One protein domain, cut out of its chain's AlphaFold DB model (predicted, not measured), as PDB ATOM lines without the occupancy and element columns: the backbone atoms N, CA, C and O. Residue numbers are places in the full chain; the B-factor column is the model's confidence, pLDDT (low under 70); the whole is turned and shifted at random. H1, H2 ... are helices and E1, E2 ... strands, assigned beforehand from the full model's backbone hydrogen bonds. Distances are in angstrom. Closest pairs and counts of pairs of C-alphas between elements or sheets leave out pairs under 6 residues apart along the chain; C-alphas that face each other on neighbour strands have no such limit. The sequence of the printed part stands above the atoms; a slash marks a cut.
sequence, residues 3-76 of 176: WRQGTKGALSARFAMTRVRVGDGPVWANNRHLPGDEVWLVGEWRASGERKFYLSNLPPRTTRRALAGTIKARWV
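What this domain is: This is residues 3 to 76 of the 176 residues of the protein "SRSO17 transposase" of Methylobacterium sp. R2-1 (UniProt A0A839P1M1). A strongly twisted sheet of three strands, E3, E4 and E5, makes the core, with the helix H1 lying across one face. A small hairpin, E1 and E2, runs on into E3 and sticks out with residues 5 to 10 at one end of the long axis, while the loop of residues 22 to 37 extends to the other end and folds back. The printed part has 74 residues, with five named strands and then one named helix, in the order E1 E2 E3 E4 E5 H1. The larger sheet has the order E3 - E4 - E5 and the smaller E1 - E2, both antiparallel; the class is mixed, helices and strands. The whole is loose, with a radius of gyration of the C-alphas of 15.4 A, and elongated, with spans of 54 by 28 by 20 A.

How they stand to each other: E3, residues 14 to 21, E4, residues 38 to 45, and E5, residues 51 to 56, form a meander, each strand the antiparallel neighbour of the one before. E3 and E4 are a hairpin at 158 degrees, with N 41 and O 18 2.8 A apart, within hydrogen-bond range. E4 and E5 are a hairpin at 157 degrees, with N 42 and O 54 within range at 2.8 A. H1, residues 64 to 76, is on this sheet at a height of 9.3 A and only just over E4 alone, as 4 of its C-alphas fall on E4 and 2 each on E3 and E5. It runs across the strands, at 70 degrees to E4 on the local plane. In H1, 6 of 9 O i to N i+4 pairs are within hydrogen-bond range. E1, residues 3 to 6, and E2, residues 9 to 12, are a hairpin at 151 degrees, with N 6 and O 9 2.9 A apart. The closest C-alphas of E1 and H1, those of Trp 3 and Arg 65, are 5.7 A apart. E2 runs on into E3 at 37 degrees, but E1 and E3 are apart.

Where its parts are: E1 begins at C-alpha 3, (0.536, 8.124, 6.223). E3 spans 22.8 A, E4 23.0 A and E5 16.7 A. H1 is 18.8 A long and ends at C-alpha 76, (-2.617, -0.260, -4.228).

The domain as a whole: The two C-alphas farthest apart, those of Lys 8 and Ala 29, are 54.1 A apart. The link from E3 to E4 is long, with 16 residues, of which 27 to 28 pair with 32 to 33, antiparallel. The printed part has no cut. Its mean pLDDT is 90.2, and no printed residue is under 70.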
ATOM      1  N   TRP A   3       0.922   9.523   5.967       81.38
ATOM      2  CA  TRP A   3       0.536   8.124   6.223       81.38
ATOM      3  C   TRP A   3       1.599   7.111   5.774       81.38
ATOM      4  O   TRP A   3       1.803   6.118   6.478       81.38
ATOM      5  N   ARG A   4       2.326   7.375   4.674       80.38
ATOM      6  CA  ARG A   4       3.428   6.527   4.171       80.38
ATOM      7  C   ARG A   4       4.522   7.337   3.466       80.38
ATOM      8  O   ARG A   4       4.263   8.453   3.017       80.38
ATOM      9  N   GLN A   5       5.708   6.751   3.323       83.31
ATOM     10  CA  GLN A   5       6.734   7.248   2.401       83.31
ATOM     11  C   GLN A   5       6.457   6.716   0.993       83.31
ATOM     12  O   GLN A   5       6.156   5.535   0.827       83.31
ATOM     13  N   GLY A   6       6.478   7.599  -0.002       79.94
ATOM     14  CA  GLY A   6       6.389   7.248  -1.416       79.94
ATOM     15  C   GLY A   6       7.721   7.467  -2.130       79.94
ATOM     16  O   GLY A   6       8.659   8.029  -1.572       79.94
ATOM     17  N   THR A   7       7.786   7.079  -3.403       77.19
ATOM     18  CA  THR A   7       8.991   7.222  -4.242       77.19
ATOM     19  C   THR A   7       9.403   8.678  -4.476       77.19
ATOM     20  O   THR A   7      10.576   8.956  -4.688       77.19
ATOM     21  N   LYS A   8       8.451   9.618  -4.400       81.62
ATOM     22  CA  LYS A   8       8.674  11.073  -4.518       81.62
ATOM     23  C   LYS A   8       8.646  11.802  -3.164       81.62
ATOM     24  O   LYS A   8       8.468  13.014  -3.125       81.62
ATOM     25  N   GLY A   9       8.786  11.068  -2.058       84.88
ATOM     26  CA  GLY A   9       8.765  11.606  -0.696       84.88
ATOM     27  C   GLY A   9       7.490  11.281   0.086       84.88
ATOM     28  O   GLY A   9       6.666  10.451  -0.310       84.88
ATOM     29  N   ALA A  10       7.349  11.933   1.238       83.06
ATOM     30  CA  ALA A  10       6.281  11.682   2.196       83.06
ATOM     31  C   ALA A  10       4.897  11.965   1.594       83.06
ATOM     32  O   ALA A  10       4.573  13.099   1.238       83.06
ATOM     33  N   LEU A  11       4.044  10.943   1.536       81.88
ATOM     34  CA  LEU A  11       2.672  11.107   1.079       81.88
ATOM     35  C   LEU A  11       1.826  11.681   2.214       81.88
ATOM     36  O   LEU A  11       1.634  11.045   3.259       81.88
ATOM     37  N   SER A  12       1.350  12.906   1.997       83.38
ATOM     38  CA  SER A  12       0.648  13.703   2.996       83.38
ATOM     39  C   SER A  12      -0.610  14.365   2.435       83.38
ATOM     40  O   SER A  12      -0.720  14.649   1.245       83.38
ATOM     41  N   ALA A  13      -1.599  14.536   3.310       86.38
ATOM     42  CA  ALA A  13      -2.872  15.195   3.035       86.38
ATOM     43  C   ALA A  13      -3.507  15.623   4.363       86.38
ATOM     44  O   ALA A  13      -3.060  15.237   5.458       86.38
ATOM     45  N   ARG A  14      -4.539  16.458   4.278       92.38
ATOM     46  CA  ARG A  14      -5.318  16.893   5.439       92.38
ATOM     47  C   ARG A  14      -6.534  15.988   5.574       92.38
ATOM     48  O   ARG A  14      -7.239  15.768   4.595       92.38
ATOM     49  N   PHE A  15      -6.764  15.484   6.782       93.44
ATOM     50  CA  PHE A  15      -7.889  14.609   7.081       93.44
ATOM     51  C   PHE A  15      -8.663  15.102   8.301       93.44
ATOM     52  O   PHE A  15      -8.065  15.647   9.229       93.44
ATOM     53  N   ALA A  16      -9.965  14.838   8.309       95.12
ATOM     54  CA  ALA A  16     -10.838  14.914   9.474       95.12
ATOM     55  C   ALA A  16     -11.509  13.553   9.642       95.12
ATOM     56  O   ALA A  16     -11.840  12.909   8.649       95.12
ATOM     57  N   MET A  17     -11.652  13.087  10.878       96.44
ATOM     58  CA  MET A  17     -12.166  11.752  11.174       96.44
ATOM     59  C   MET A  17     -13.075  11.847  12.388       96.44
ATOM     60  O   MET A  17     -12.654  12.378  13.415       96.44
ATOM     61  N   THR A  18     -14.293  11.335  12.273       97.00
ATOM     62  CA  THR A  18     -15.256  11.289  13.375       97.00
ATOM     63  C   THR A  18     -16.077  10.011  13.305       97.00
ATOM     64  O   THR A  18     -16.177   9.390  12.247       97.00
ATOM     65  N   ARG A  19     -16.648   9.605  14.435       96.62
ATOM     66  CA  ARG A  19     -17.626   8.520  14.489       96.62
ATOM     67  C   ARG A  19     -19.012   9.091  14.205       96.62
ATOM     68  O   ARG A  19     -19.336  10.174  14.689       96.62
ATOM     69  N   VAL A  20     -19.786   8.401  13.376       96.06
ATOM     70  CA  VAL A  20     -21.157   8.771  12.997       96.06
ATOM     71  C   VAL A  20     -22.026   7.523  12.939       96.06
ATOM     72  O   VAL A  20     -21.513   6.425  12.741       96.06
ATOM     73  N   ARG A  21     -23.341   7.692  13.058       95.19
ATOM     74  CA  ARG A  21     -24.316   6.665  12.676       95.19
ATOM     75  C   ARG A  21     -24.979   7.097  11.380       95.19
ATOM     76  O   ARG A  21     -25.443   8.232  11.285       95.19
ATOM     77  N   VAL A  22     -24.963   6.225  10.383       91.38
ATOM     78  CA  VAL A  22     -25.583   6.497   9.082       91.38
ATOM     79  C   VAL A  22     -27.071   6.177   9.185       91.38
ATOM     80  O   VAL A  22     -27.473   5.326   9.966       91.38
ATOM     81  N   GLY A  23     -27.921   6.900   8.457       90.25
ATOM     82  CA  GLY A  23     -29.353   6.598   8.377       90.25
ATOM     83  C   GLY A  23     -29.633   5.443   7.417       90.25
ATOM     84  O   GLY A  23     -30.403   5.619   6.485       90.25
ATOM     85  N   ASP A  24     -28.947   4.316   7.581       87.50
ATOM     86  CA  ASP A  24     -29.053   3.103   6.759       87.50
ATOM     87  C   ASP A  24     -29.553   1.890   7.565       87.50
ATOM     88  O   ASP A  24     -29.539   0.762   7.075       87.50
ATOM     89  N   GLY A  25     -30.027   2.119   8.793       88.94
ATOM     90  CA  GLY A  25     -30.646   1.100   9.632       88.94
ATOM     91  C   GLY A  25     -32.036   0.669   9.137       88.94
ATOM     92  O   GLY A  25     -32.487   1.082   8.062       88.94
ATOM     93  N   PRO A  26     -32.751  -0.161   9.919       90.44
ATOM     94  CA  PRO A  26     -34.073  -0.661   9.553       90.44
ATOM     95  C   PRO A  26     -35.060   0.464   9.220       90.44
ATOM     96  O   PRO A  26     -35.036   1.537   9.831       90.44
ATOM     97  N   VAL A  27     -35.946   0.205   8.258       91.44
ATOM     98  CA  VAL A  27     -36.983   1.158   7.853       91.44
ATOM     99  C   VAL A  27     -38.072   1.214   8.927       91.44
ATOM    100  O   VAL A  27     -38.687   0.206   9.265       91.44
ATOM    101  N   TRP A  28     -38.310   2.408   9.460       86.62
ATOM    102  CA  TRP A  28     -39.426   2.754  10.336       86.62
ATOM    103  C   TRP A  28     -40.654   3.175   9.512       86.62
ATOM    104  O   TRP A  28     -40.547   3.532   8.334       86.62
ATOM    105  N   ALA A  29     -41.831   3.187  10.147       78.44
ATOM    106  CA  ALA A  29     -43.063   3.717   9.562       78.44
ATOM    107  C   ALA A  29     -42.830   5.100   8.907       78.44
ATOM    108  O   ALA A  29     -42.132   5.952   9.458       78.44
ATOM    109  N   ASN A  30     -43.416   5.322   7.726       85.44
ATOM    110  CA  ASN A  30     -43.186   6.487   6.847       85.44
ATOM    111  C   ASN A  30     -41.894   6.440   6.004       85.44
ATOM    112  O   ASN A  30     -41.385   7.490   5.612       85.44
ATOM    113  N   ASN A  31     -41.372   5.243   5.709       85.19
ATOM    114  CA  ASN A  31     -40.225   5.028   4.813       85.19
ATOM    115  C   ASN A  31     -38.941   5.769   5.250       85.19
ATOM    116  O   ASN A  31     -38.138   6.197   4.419       85.19
ATOM    117  N   ARG A  32     -38.762   5.965   6.564       85.75
ATOM    118  CA  ARG A  32     -37.570   6.598   7.151       85.75
ATOM    119  C   ARG A  32     -36.650   5.533   7.721       85.75
ATOM    120  O   ARG A  32     -37.119   4.645   8.417       85.75
ATOM    121  N   HIS A  33     -35.350   5.648   7.492       88.12
ATOM    122  CA  HIS A  33     -34.374   4.741   8.089       88.12
ATOM    123  C   HIS A  33     -34.005   5.177   9.510       88.12
ATOM    124  O   HIS A  33     -33.752   6.357   9.767       88.12
ATOM    125  N   LEU A  34     -33.955   4.218  10.433       89.00
ATOM    126  CA  LEU A  34     -33.335   4.401  11.745       89.00
ATOM    127  C   LEU A  34     -31.810   4.586  11.602       89.00
ATOM    128  O   LEU A  34     -31.230   4.149  10.605       89.00
ATOM    129  N   PRO A  35     -31.130   5.188  12.596       91.12
ATOM    130  CA  PRO A  35     -29.673   5.174  12.642       91.12
ATOM    131  C   PRO A  35     -29.148   3.733  12.688       91.12
ATOM    132  O   PRO A  35     -29.515   2.971  13.582       91.12
ATOM    133  N   GLY A  36     -28.294   3.384  11.732       89.81
ATOM    134  CA  GLY A  36     -27.567   2.126  11.673       89.81
ATOM    135  C   GLY A  36     -26.369   2.095  12.622       89.81
ATOM    136  O   GLY A  36     -26.272   2.864  13.591       89.81
ATOM    137  N   ASP A  37     -25.445   1.186  12.326       91.88
ATOM    138  CA  ASP A  37     -24.254   0.975  13.138       91.88
ATOM    139  C   ASP A  37     -23.313   2.183  13.116       91.88
ATOM    140  O   ASP A  37     -23.254   2.982  12.176       91.88
ATOM    141  N   GLU A  38     -22.543   2.326  14.194       95.00
ATOM    142  CA  GLU A  38     -21.554   3.387  14.274       95.00
ATOM    143  C   GLU A  38     -20.360   3.078  13.356       95.00
ATOM    144  O   GLU A  38     -19.696   2.044  13.473       95.00
ATOM    145  N   VAL A  39     -20.030   4.027  12.486       96.75
ATOM    146  CA  VAL A  39     -18.952   3.940  11.497       96.75
ATOM    147  C   VAL A  39     -18.042   5.165  11.565       96.75
ATOM    148  O   VAL A  39     -18.360   6.190  12.167       96.75
ATOM    149  N   TRP A  40     -16.869   5.071  10.947       97.62
ATOM    150  CA  TRP A  40     -15.985   6.213  10.740       97.62
ATOM    151  C   TRP A  40     -16.425   7.020   9.522       97.62
ATOM    152  O   TRP A  40     -16.476   6.473   8.426       97.62
ATOM    153  N   LEU A  41     -16.633   8.326   9.694       96.81
ATOM    154  CA  LEU A  41     -16.651   9.309   8.615       96.81
ATOM    155  C   LEU A  41     -15.273   9.956   8.507       96.81
ATOM    156  O   LEU A  41     -14.778  10.552   9.467       96.81
ATOM    157  N   VAL A  42     -14.662   9.862   7.330       96.56
ATOM    158  CA  VAL A  42     -13.346  10.436   7.045       96.56
ATOM    159  C   VAL A  42     -13.441  11.418   5.885       96.56
ATOM    160  O   VAL A  42     -13.794  11.035   4.776       96.56
ATOM    161  N   GLY A  43     -13.088  12.678   6.130       96.31
ATOM    162  CA  GLY A  43     -12.907  13.700   5.100       96.31
ATOM    163  C   GLY A  43     -11.435  13.842   4.713       96.31
ATOM    164  O   GLY A  43     -10.585  13.925   5.596       96.31
ATOM    165  N   GLU A  44     -11.127  13.888   3.418       94.94
ATOM    166  CA  GLU A  44      -9.814  14.195   2.835       94.94
ATOM    167  C   GLU A  44      -9.878  15.546   2.109       94.94
ATOM    168  O   GLU A  44     -10.745  15.753   1.262       94.94
ATOM    169  N   TRP A  45      -8.913  16.427   2.379       93.88
ATOM    170  CA  TRP A  45      -8.664  17.638   1.596       93.88
ATOM    171  C   TRP A  45      -7.367  17.483   0.815       93.88
ATOM    172  O   TRP A  45      -6.298  17.236   1.391       93.88
ATOM    173  N   ARG A  46      -7.469  17.669  -0.500       84.38
ATOM    174  CA  ARG A  46      -6.342  17.601  -1.430       84.38
ATOM    175  C   ARG A  46      -5.816  18.993  -1.746       84.38
ATOM    176  O   ARG A  46      -6.539  19.981  -1.655       84.38
ATOM    177  N   ALA A  47      -4.552  19.058  -2.162       81.88
ATOM    178  CA  ALA A  47      -3.920  20.311  -2.578       81.88
ATOM    179  C   ALA A  47      -4.614  20.952  -3.795       81.88
ATOM    180  O   ALA A  47      -4.577  22.165  -3.941       81.88
ATOM    181  N   SER A  48      -5.301  20.154  -4.620       85.56
ATOM    182  CA  SER A  48      -6.115  20.627  -5.747       85.56
ATOM    183  C   SER A  48      -7.409  21.343  -5.339       85.56
ATOM    184  O   SER A  48      -8.139  21.799  -6.209       85.56
ATOM    185  N   GLY A  49      -7.749  21.395  -4.045       87.75
ATOM    186  CA  GLY A  49      -9.030  21.915  -3.552       87.75
ATOM    187  C   GLY A  49     -10.161  20.878  -3.523       87.75
ATOM    188  O   GLY A  49     -11.185  21.112  -2.883       87.75
ATOM    189  N   GLU A  50      -9.961  19.706  -4.134       91.19
ATOM    190  CA  GLU A  50     -10.907  18.586  -4.098       91.19
ATOM    191  C   GLU A  50     -11.082  18.057  -2.660       91.19
ATOM    192  O   GLU A  50     -10.105  17.854  -1.924       91.19
ATOM    193  N   ARG A  51     -12.337  17.797  -2.275       93.50
ATOM    194  CA  ARG A  51     -12.705  17.176  -0.996       93.50
ATOM    195  C   ARG A  51     -13.336  15.815  -1.244       93.50
ATOM    196  O   ARG A  51     -14.231  15.701  -2.077       93.50
ATOM    197  N   LYS A  52     -12.890  14.797  -0.511       93.56
ATOM    198  CA  LYS A  52     -13.462  13.444  -0.571       93.56
ATOM    199  C   LYS A  52     -13.938  13.005   0.794       93.56
ATOM    200  O   LYS A  52     -13.289  13.304   1.790       93.56
ATOM    201  N   PHE A  53     -15.039  12.272   0.821       95.00
ATOM    202  CA  PHE A  53     -15.594  11.697   2.037       95.00
ATOM    203  C   PHE A  53     -15.655  10.182   1.904       95.00
ATOM    204  O   PHE A  53     -15.939   9.654   0.829       95.00
ATOM    205  N   TYR A  54     -15.358   9.496   3.000       94.81
ATOM    206  CA  TYR A  54     -15.292   8.046   3.076       94.81
ATOM    207  C   TYR A  54     -16.012   7.567   4.329       94.81
ATOM    208  O   TYR A  54     -15.890   8.189   5.386       94.81
ATOM    209  N   LEU A  55     -16.696   6.432   4.212       95.38
ATOM    210  CA  LEU A  55     -17.219   5.681   5.347       95.38
ATOM    211  C   LEU A  55     -16.381   4.418   5.555       95.38
ATOM    212  O   LEU A  55     -15.940   3.794   4.589       95.38
ATOM    213  N   SER A  56     -16.131   4.053   6.811       94.69
ATOM    214  CA  SER A  56     -15.407   2.828   7.153       94.69
ATOM    215  C   SER A  56     -15.985   2.155   8.394       94.69
ATOM    216  O   SER A  56     -16.144   2.779   9.442       94.69
ATOM    217  N   ASN A  57     -16.224   0.851   8.286       94.75
ATOM    218  CA  ASN A  57     -16.649  -0.030   9.374       94.75
ATOM    219  C   ASN A  57     -15.481  -0.521  10.255       94.75
ATOM    220  O   ASN A  57     -15.638  -1.468  11.021       94.75
ATOM    221  N   LEU A  58     -14.294   0.090  10.147       95.00
ATOM    222  CA  LEU A  58     -13.156  -0.265  10.993       95.00
ATOM    223  C   LEU A  58     -13.474  -0.039  12.484       95.00
ATOM    224  O   LEU A  58     -14.245   0.872  12.815       95.00
ATOM    225  N   PRO A  59     -12.861  -0.824  13.392       95.69
ATOM    226  CA  PRO A  59     -13.125  -0.715  14.820       95.69
ATOM    227  C   PRO A  59     -12.971   0.716  15.373       95.69
ATOM    228  O   PRO A  59     -12.141   1.496  14.898       95.69
ATOM    229  N   PRO A  60     -13.690   1.076  16.452       94.25
ATOM    230  CA  PRO A  60     -13.569   2.399  17.075       94.25
ATOM    231  C   PRO A  60     -12.157   2.715  17.595       94.25
ATOM    232  O   PRO A  60     -11.779   3.875  17.714       94.25
ATOM    233  N   ARG A  61     -11.352   1.685  17.894       94.94
ATOM    234  CA  ARG A  61      -9.963   1.830  18.368       94.94
ATOM    235  C   ARG A  61      -8.939   1.986  17.235       94.94
ATOM    236  O   ARG A  61      -7.741   2.059  17.498       94.94
ATOM    237  N   THR A  62      -9.374   2.021  15.974       95.88
ATOM    238  CA  THR A  62      -8.472   2.191  14.834       95.88
ATOM    239  C   THR A  62      -7.804   3.564  14.867       95.88
ATOM    240  O   THR A  62      -8.450   4.602  14.998       95.88
ATOM    241  N   THR A  63      -6.480   3.584  14.712       94.56
ATOM    242  CA  THR A  63      -5.718   4.836  14.712       94.56
ATOM    243  C   THR A  63      -6.009   5.668  13.462       94.56
ATOM    244  O   THR A  63      -6.252   5.141  12.375       94.56
ATOM    245  N   ARG A  64      -5.868   6.995  13.572       92.44
ATOM    246  CA  ARG A  64      -5.997   7.907  12.418       92.44
ATOM    247  C   ARG A  64      -5.059   7.532  11.266       92.44
ATOM    248  O   ARG A  64      -5.408   7.680  10.098       92.44
ATOM    249  N   ARG A  65      -3.863   7.017  11.581       91.25
ATOM    250  CA  ARG A  65      -2.881   6.610  10.567       91.25
ATOM    251  C   ARG A  65      -3.326   5.358   9.833       91.25
ATOM    252  O   ARG A  65      -3.177   5.313   8.618       91.25
ATOM    253  N   ALA A  66      -3.891   4.392  10.553       92.31
ATOM    254  CA  ALA A  66      -4.473   3.205   9.947       92.31
ATOM    255  C   ALA A  66      -5.678   3.568   9.065       92.31
ATOM    256  O   ALA A  66      -5.716   3.127   7.927       92.31
ATOM    257  N   LEU A  67      -6.581   4.454   9.510       94.06
ATOM    258  CA  LEU A  67      -7.708   4.933   8.690       94.06
ATOM    259  C   LEU A  67      -7.242   5.579   7.377       94.06
ATOM    260  O   LEU A  67      -7.680   5.186   6.297       94.06
ATOM    261  N   ALA A  68      -6.312   6.539   7.458       92.06
ATOM    262  CA  ALA A  68      -5.735   7.165   6.269       92.06
ATOM    263  C   ALA A  68      -5.003   6.135   5.390       92.06
ATOM    264  O   ALA A  68      -5.136   6.155   4.169       92.06
ATOM    265  N   GLY A  69      -4.262   5.212   6.008       90.81
ATOM    266  CA  GLY A  69      -3.585   4.112   5.331       90.81
ATOM    267  C   GLY A  69      -4.551   3.242   4.530       90.81
ATOM    268  O   GLY A  69      -4.339   3.074   3.334       90.81
ATOM    269  N   THR A  70      -5.634   2.767   5.146       91.81
ATOM    270  CA  THR A  70      -6.650   1.916   4.510       91.81
ATOM    271  C   THR A  70      -7.353   2.631   3.361       91.81
ATOM    272  O   THR A  70      -7.448   2.080   2.269       91.81
ATOM    273  N   ILE A  71      -7.772   3.887   3.549       91.44
ATOM    274  CA  ILE A  71      -8.403   4.675   2.475       91.44
ATOM    275  C   ILE A  71      -7.458   4.808   1.276       91.44
ATOM    276  O   ILE A  71      -7.861   4.642   0.124       91.44
ATOM    277  N   LYS A  72      -6.176   5.081   1.531       88.75
ATOM    278  CA  LYS A  72      -5.173   5.264   0.474       88.75
ATOM    279  C   LYS A  72      -4.619   3.938  -0.061       88.75
ATOM    280  O   LYS A  72      -3.981   3.946  -1.114       88.75
ATOM    281  N   ALA A  73      -4.884   2.814   0.606       88.00
ATOM    282  CA  ALA A  73      -4.553   1.476   0.131       88.00
ATOM    283  C   ALA A  73      -5.432   1.043  -1.051       88.00
ATOM    284  O   ALA A  73      -4.989   0.214  -1.833       88.00
ATOM    285  N   ARG A  74      -6.601   1.665  -1.273       83.69
ATOM    286  CA  ARG A  74      -7.424   1.406  -2.469       83.69
ATOM    287  C   ARG A  74      -6.630   1.540  -3.771       83.69
ATOM    288  O   ARG A  74      -6.745   0.695  -4.650       83.69
ATOM    289  N   TRP A  75      -5.775   2.560  -3.860       84.44
ATOM    290  CA  TRP A  75      -4.907   2.744  -5.025       84.44
ATOM    291  C   TRP A  75      -3.945   1.563  -5.224       84.44
ATOM    292  O   TRP A  75      -3.627   1.201  -6.348       84.44
ATOM    293  N   VAL A  76      -3.492   0.922  -4.141       85.38
ATOM    294  CA  VAL A  76      -2.617  -0.260  -4.228       85.38
ATOM    295  C   VAL A  76      -3.355  -1.425  -4.889       85.38
ATOM    296  O   VAL A  76      -2.747  -2.153  -5.665       85.38
TER     297      VAL A  76